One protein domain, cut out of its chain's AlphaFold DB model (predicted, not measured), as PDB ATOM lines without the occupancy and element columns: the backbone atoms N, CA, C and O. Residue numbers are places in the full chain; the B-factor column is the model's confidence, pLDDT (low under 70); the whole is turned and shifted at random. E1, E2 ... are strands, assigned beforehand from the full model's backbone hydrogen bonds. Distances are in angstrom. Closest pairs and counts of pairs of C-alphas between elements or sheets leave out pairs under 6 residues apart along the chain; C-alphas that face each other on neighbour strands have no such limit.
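This is residues 6 to 44 and 51 to 58 of the 85 residues of an uncharacterized protein of Haloplanus vescus (UniProt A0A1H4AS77). Two small sheets of three strands each are partly face to face as a little sandwich, their strands crossed at 50 degrees, and the chain passes from one to the other where E2 turns into E3. Edge strands E5 and E6 lie far from each other, and a long loop, residues 12 to 22, joins E1 to E2 at one end of the first sheet. The printed part has 47 residues with no named helix and six named strands, E1 to E6 in order along the chain; the sheets run E2, E1, E6 and E3, E4, E5, both antiparallel, and the class is all strand. The whole is compact, with a radius of gyration of the C-alphas of 10.2 A and a rounded outline of 24 by 23 by 19 A.

Begin with E1, residues 6 to 11, the inner strand of its sheet. E2, residues 23 to 25, is its antiparallel neighbour and makes a hairpin with it; look for N 7 and O 25, 2.7 A apart. E6, residues 51 to 57, is antiparallel to E1 at 164 degrees, with N 8 and O 55 2.8 A apart. E2 runs on into E3, residues 27 to 31, at 96 degrees. E3, E4, residues 34 to 39, and E5, residues 42 to 44, form a meander, each strand the antiparallel neighbour of the one before. Its two hairpins show N 29 and O 36 at 2.9 A, and N 37 and O 44 at 2.8 A. Between the sheets, the closest C-alphas of E2 and E4 are those of Ala 25 and His 39, 4.3 A apart. Those of E1 and E3 are Phe 7 and Ala 27, 6.7 A apart. E1 and E4 are near each other, with 6 pairs of C-alphas within 10 A. E4 and E6 are apart, but only just, at 8.4 A.

Find C-alpha 6 at (54.028, -40.260, -44.751); from there E1 runs 15.9 A to C-alpha 11. E2 spans 6.3 A and E3 13.4 A. Find C-alpha 34 at (40.931, -45.388, -32.379), where E4 begins its 16.0 A. E5 spans 6.7 A, and E6 runs 17.0 A to C-alpha 57 at (58.102, -40.344, -41.666).

The two C-alphas farthest apart are those of Asp 19 and Asp 32, at 28.2 A. Residues 45 to 50 are not printed, and C-alphas 44 and 51 are 12.4 A apart across this cut. Of the links printed whole, E1 to E2 is long and the others are tight. The mean pLDDT of the printed part is 76.8; residues 12 to 21 and 57 to 58 are under 70.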
ATOM      1  N   SER A   6      54.435 -38.871 -44.544       75.50
ATOM      2  CA  SER A   6      54.028 -40.260 -44.751       75.50
ATOM      3  C   SER A   6      54.095 -40.967 -43.407       75.50
ATOM      4  O   SER A   6      55.018 -40.751 -42.630       75.50
ATOM      5  N   PHE A   7      53.133 -41.817 -43.103       78.06
ATOM      6  CA  PHE A   7      53.046 -42.526 -41.838       78.06
ATOM      7  C   PHE A   7      53.072 -44.026 -42.103       78.06
ATOM      8  O   PHE A   7      52.328 -44.532 -42.928       78.06
ATOM      9  N   ALA A   8      53.906 -44.749 -41.369       81.06
ATOM     10  CA  ALA A   8      53.950 -46.202 -41.389       81.06
ATOM     11  C   ALA A   8      53.199 -46.739 -40.163       81.06
ATOM     12  O   ALA A   8      53.652 -46.572 -39.023       81.06
ATOM     13  N   VAL A   9      52.049 -47.373 -40.387       79.31
ATOM     14  CA  VAL A   9      51.211 -47.968 -39.340       79.31
ATOM     15  C   VAL A   9      51.473 -49.470 -39.272       79.31
ATOM     16  O   VAL A   9      51.187 -50.214 -40.202       79.31
ATOM     17  N   TYR A  10      52.011 -49.919 -38.144       75.62
ATOM     18  CA  TYR A  10      52.202 -51.328 -37.823       75.62
ATOM     19  C   TYR A  10      50.953 -51.830 -37.105       75.62
ATOM     20  O   TYR A  10      50.658 -51.427 -35.972       75.62
ATOM     21  N   LEU A  11      50.221 -52.701 -37.784       75.25
ATOM     22  CA  LEU A  11      49.038 -53.369 -37.263       75.25
ATOM     23  C   LEU A  11      49.423 -54.737 -36.685       75.25
ATOM     24  O   LEU A  11      50.484 -55.283 -36.979       75.25
ATOM     25  N   THR A  12      48.577 -55.264 -35.808       69.75
ATOM     26  CA  THR A  12      48.719 -56.638 -35.294       69.75
ATOM     27  C   THR A  12      48.515 -57.655 -36.424       69.75
ATOM     28  O   THR A  12      47.725 -57.392 -37.328       69.75
ATOM     29  N   GLU A  13      49.151 -58.832 -36.352       62.59
ATOM     30  CA  GLU A  13      48.963 -59.927 -37.335       62.59
ATOM     31  C   GLU A  13      47.482 -60.322 -37.508       62.59
ATOM     32  O   GLU A  13      47.056 -60.753 -38.576       62.59
ATOM     33  N   GLU A  14      46.669 -60.132 -36.465       58.25
ATOM     34  CA  GLU A  14      45.224 -60.392 -36.484       58.25
ATOM     35  C   GLU A  14      44.432 -59.334 -37.278       58.25
ATOM     36  O   GLU A  14      43.351 -59.607 -37.798       58.25
ATOM     37  N   ALA A  15      44.966 -58.114 -37.379       59.69
ATOM     38  CA  ALA A  15      44.373 -57.000 -38.110       59.69
ATOM     39  C   ALA A  15      44.937 -56.844 -39.529       59.69
ATOM     40  O   ALA A  15      44.250 -56.283 -40.384       59.69
ATOM     41  N   TYR A  16      46.157 -57.330 -39.774       58.97
ATOM     42  CA  TYR A  16      46.793 -57.325 -41.086       58.97
ATOM     43  C   TYR A  16      47.682 -58.575 -41.243       58.97
ATOM     44  O   TYR A  16      48.749 -58.637 -40.634       58.97
ATOM     45  N   PRO A  17      47.255 -59.583 -42.027       57.91
ATOM     46  CA  PRO A  17      47.988 -60.842 -42.190       57.91
ATOM     47  C   PRO A  17      49.208 -60.739 -43.125       57.91
ATOM     48  O   PRO A  17      49.851 -61.748 -43.397       57.91
ATOM     49  N   ASP A  18      49.509 -59.547 -43.639       58.69
ATOM     50  CA  ASP A  18      50.587 -59.292 -44.597       58.69
ATOM     51  C   ASP A  18      51.918 -59.128 -43.844       58.69
ATOM     52  O   ASP A  18      52.233 -58.031 -43.390       58.69
ATOM     53  N   ASP A  19      52.612 -60.251 -43.604       57.62
ATOM     54  CA  ASP A  19      54.038 -60.469 -43.246       57.62
ATOM     55  C   ASP A  19      54.834 -59.346 -42.514       57.62
ATOM     56  O   ASP A  19      56.056 -59.233 -42.629       57.62
ATOM     57  N   GLY A  20      54.176 -58.512 -41.705       58.59
ATOM     58  CA  GLY A  20      54.783 -57.358 -41.043       58.59
ATOM     59  C   GLY A  20      55.046 -56.147 -41.949       58.59
ATOM     60  O   GLY A  20      55.821 -55.270 -41.551       58.59
ATOM     61  N   GLU A  21      54.424 -56.063 -43.131       67.50
ATOM     62  CA  GLU A  21      54.511 -54.865 -43.972       67.50
ATOM     63  C   GLU A  21      53.685 -53.723 -43.347       67.50
ATOM     64  O   GLU A  21      52.484 -53.872 -43.106       67.50
ATOM     65  N   PRO A  22      54.302 -52.571 -43.024       72.94
ATOM     66  CA  PRO A  22      53.574 -51.459 -42.435       72.94
ATOM     67  C   PRO A  22      52.652 -50.806 -43.468       72.94
ATOM     68  O   PRO A  22      53.081 -50.486 -44.580       72.94
ATOM     69  N   LEU A  23      51.412 -50.523 -43.068       77.44
ATOM     70  CA  LEU A  23      50.464 -49.778 -43.891       77.44
ATOM     71  C   LEU A  23      50.970 -48.340 -44.057       77.44
ATOM     72  O   LEU A  23      51.135 -47.616 -43.071       77.44
ATOM     73  N   GLN A  24      51.240 -47.949 -45.302       81.56
ATOM     74  CA  GLN A  24      51.660 -46.594 -45.647       81.56
ATOM     75  C   GLN A  24      50.436 -45.691 -45.724       81.56
ATOM     76  O   GLN A  24      49.520 -45.950 -46.495       81.56
ATOM     77  N   ALA A  25      50.439 -44.633 -44.933       83.75
ATOM     78  CA  ALA A  25      49.348 -43.692 -44.813       83.75
ATOM     79  C   ALA A  25      49.829 -42.275 -45.101       83.75
ATOM     80  O   ALA A  25      50.913 -41.868 -44.697       83.75
ATOM     81  N   ASP A  26      48.991 -41.507 -45.776       82.88
ATOM     82  CA  ASP A  26      49.227 -40.105 -46.096       82.88
ATOM     83  C   ASP A  26      48.854 -39.192 -44.914       82.88
ATOM     84  O   ASP A  26      49.412 -38.110 -44.748       82.88
ATOM     85  N   ALA A  27      47.899 -39.614 -44.078       81.94
ATOM     86  CA  ALA A  27      47.475 -38.870 -42.895       81.94
ATOM     87  C   ALA A  27      46.883 -39.786 -41.822       81.94
ATOM     88  O   ALA A  27      46.261 -40.805 -42.135       81.94
ATOM     89  N   ILE A  28      47.038 -39.391 -40.556       83.88
ATOM     90  CA  ILE A  28      46.448 -40.088 -39.413       83.88
ATOM     91  C   ILE A  28      45.754 -39.089 -38.490       83.88
ATOM     92  O   ILE A  28      46.365 -38.120 -38.044       83.88
ATOM     93  N   ASP A  29      44.501 -39.380 -38.147       86.00
ATOM     94  CA  ASP A  29      43.718 -38.637 -37.162       86.00
ATOM     95  C   ASP A  29      43.468 -39.510 -35.924       86.00
ATOM     96  O   ASP A  29      42.923 -40.616 -36.011       86.00
ATOM     97  N   PHE A  30      43.853 -39.004 -34.752       85.19
ATOM     98  CA  PHE A  30      43.716 -39.708 -33.476       85.19
ATOM     99  C   PHE A  30      42.402 -39.337 -32.792       85.19
ATOM    100  O   PHE A  30      42.113 -38.162 -32.570       85.19
ATOM    101  N   TYR A  31      41.637 -40.350 -32.397       87.62
ATOM    102  CA  TYR A  31      40.401 -40.198 -31.635       87.62
ATOM    103  C   TYR A  31      40.428 -41.084 -30.388       87.62
ATOM    104  O   TYR A  31      41.228 -42.012 -30.296       87.62
ATOM    105  N   ASP A  32      39.521 -40.841 -29.439       85.69
ATOM    106  CA  ASP A  32      39.382 -41.669 -28.230       85.69
ATOM    107  C   ASP A  32      39.078 -43.144 -28.542       85.69
ATOM    108  O   ASP A  32      39.518 -44.039 -27.826       85.69
ATOM    109  N   SER A  33      38.344 -43.422 -29.624       86.81
ATOM    110  CA  SER A  33      37.958 -44.786 -30.004       86.81
ATOM    111  C   SER A  33      39.000 -45.520 -30.856       86.81
ATOM    112  O   SER A  33      38.903 -46.739 -31.007       86.81
ATOM    113  N   GLY A  34      39.969 -44.814 -31.441       88.12
ATOM    114  CA  GLY A  34      40.931 -45.388 -32.379       88.12
ATOM    115  C   GLY A  34      41.547 -44.351 -33.311       88.12
ATOM    116  O   GLY A  34      41.406 -43.145 -33.113       88.12
ATOM    117  N   LEU A  35      42.213 -44.836 -34.354       87.88
ATOM    118  CA  LEU A  35      42.859 -44.020 -35.369       87.88
ATOM    119  C   LEU A  35      42.109 -44.112 -36.691       87.88
ATOM    120  O   LEU A  35      41.728 -45.197 -37.125       87.88
ATOM    121  N   TRP A  36      41.959 -42.977 -37.358       88.38
ATOM    122  CA  TRP A  36      41.612 -42.946 -38.771       88.38
ATOM    123  C   TRP A  36      42.886 -42.801 -39.588       88.38
ATOM    124  O   TRP A  36      43.680 -41.897 -39.350       88.38
ATOM    125  N   VAL A  37      43.067 -43.701 -40.543       86.19
ATOM    126  CA  VAL A  37      44.247 -43.801 -41.392       86.19
ATOM    127  C   VAL A  37      43.804 -43.522 -42.819       86.19
ATOM    128  O   VAL A  37      42.975 -44.246 -43.359       86.19
ATOM    129  N   SER A  38      44.325 -42.452 -43.413       87.56
ATOM    130  CA  SER A  38      44.098 -42.129 -44.823       87.56
ATOM    131  C   SER A  38      45.251 -42.690 -45.646       87.56
ATOM    132  O   SER A  38      46.393 -42.315 -45.391       87.56
ATOM    133  N   HIS A  39      44.980 -43.560 -46.615       85.31
ATOM    134  CA  HIS A  39      45.980 -44.123 -47.530       85.31
ATOM    135  C   HIS A  39      45.402 -44.197 -48.941       85.31
ATOM    136  O   HIS A  39      44.234 -44.513 -49.099       85.31
ATOM    137  N   GLY A  40      46.159 -43.834 -49.979       79.31
ATOM    138  CA  GLY A  40      45.748 -44.079 -51.376       79.31
ATOM    139  C   GLY A  40      44.436 -43.405 -51.826       79.31
ATOM    140  O   GLY A  40      43.898 -43.744 -52.879       79.31
ATOM    141  N   GLY A  41      43.922 -42.438 -51.058       79.62
ATOM    142  CA  GLY A  41      42.623 -41.789 -51.279       79.62
ATOM    143  C   GLY A  41      41.437 -42.449 -50.563       79.62
ATOM    144  O   GLY A  41      40.323 -41.926 -50.624       79.62
ATOM    145  N   GLU A  42      41.669 -43.549 -49.858       82.50
ATOM    146  CA  GLU A  42      40.727 -44.198 -48.952       82.50
ATOM    147  C   GLU A  42      41.078 -43.894 -47.490       82.50
ATOM    148  O   GLU A  42      42.166 -43.414 -47.164       82.50
ATOM    149  N   ARG A  43      40.094 -44.065 -46.603       87.75
ATOM    150  CA  ARG A  43      40.250 -43.771 -45.179       87.75
ATOM    151  C   ARG A  43      39.625 -44.871 -44.343       87.75
ATOM    152  O   ARG A  43      38.402 -44.997 -44.307       87.75
ATOM    153  N   ASP A  44      40.468 -45.584 -43.614       86.62
ATOM    154  CA  ASP A  44      40.088 -46.714 -42.780       86.62
ATOM    155  C   ASP A  44      40.186 -46.374 -41.299       86.62
ATOM    156  O   ASP A  44      40.992 -45.548 -40.872       86.62
ATOM    157  N   VAL A  51      46.327 -51.728 -33.246       79.31
ATOM    158  CA  VAL A  51      47.446 -50.869 -33.655       79.31
ATOM    159  C   VAL A  51      48.629 -51.104 -32.723       79.31
ATOM    160  O   VAL A  51      48.576 -50.796 -31.537       79.31
ATOM    161  N   VAL A  52      49.726 -51.631 -33.267       77.81
ATOM    162  CA  VAL A  52      50.940 -51.939 -32.493       77.81
ATOM    163  C   VAL A  52      51.825 -50.708 -32.370       77.81
ATOM    164  O   VAL A  52      52.352 -50.405 -31.298       77.81
ATOM    165  N   ARG A  53      52.035 -50.000 -33.482       75.81
ATOM    166  CA  ARG A  53      52.918 -48.834 -33.530       75.81
ATOM    167  C   ARG A  53      52.588 -47.962 -34.732       75.81
ATOM    168  O   ARG A  53      52.405 -48.468 -35.828       75.81
ATOM    169  N   VAL A  54      52.610 -46.650 -34.546       80.00
ATOM    170  CA  VAL A  54      52.581 -45.674 -35.642       80.00
ATOM    171  C   VAL A  54      53.946 -45.005 -35.709       80.00
ATOM    172  O   VAL A  54      54.485 -44.596 -34.678       80.00
ATOM    173  N   ARG A  55      54.530 -44.924 -36.904       78.25
ATOM    174  CA  ARG A  55      55.792 -44.229 -37.147       78.25
ATOM    175  C   ARG A  55      55.579 -43.142 -38.185       78.25
ATOM    176  O   ARG A  55      55.310 -43.435 -39.341       78.25
ATOM    177  N   GLU A  56      55.736 -41.897 -37.766       78.25
ATOM    178  CA  GLU A  56      55.750 -40.761 -38.678       78.25
ATOM    179  C   GLU A  56      57.090 -40.713 -39.430       78.25
ATOM    180  O   GLU A  56      58.165 -40.749 -38.824       78.25
ATOM    181  N   HIS A  57      57.014 -40.670 -40.756       69.00
ATOM    182  CA  HIS A  57      58.102 -40.344 -41.666       69.00
ATOM    183  C   HIS A  57      57.830 -38.952 -42.239       69.00
ATOM    184  O   HIS A  57      57.236 -38.779 -43.303       69.00
ATOM    185  N   THR A  58      58.285 -37.953 -41.496       60.16
ATOM    186  CA  THR A  58      58.352 -36.571 -41.955       60.16
ATOM    187  C   THR A  58      59.788 -36.313 -42.416       60.16
ATOM    188  O   THR A  58      60.734 -36.573 -41.675       60.16
TER     189      THR A  58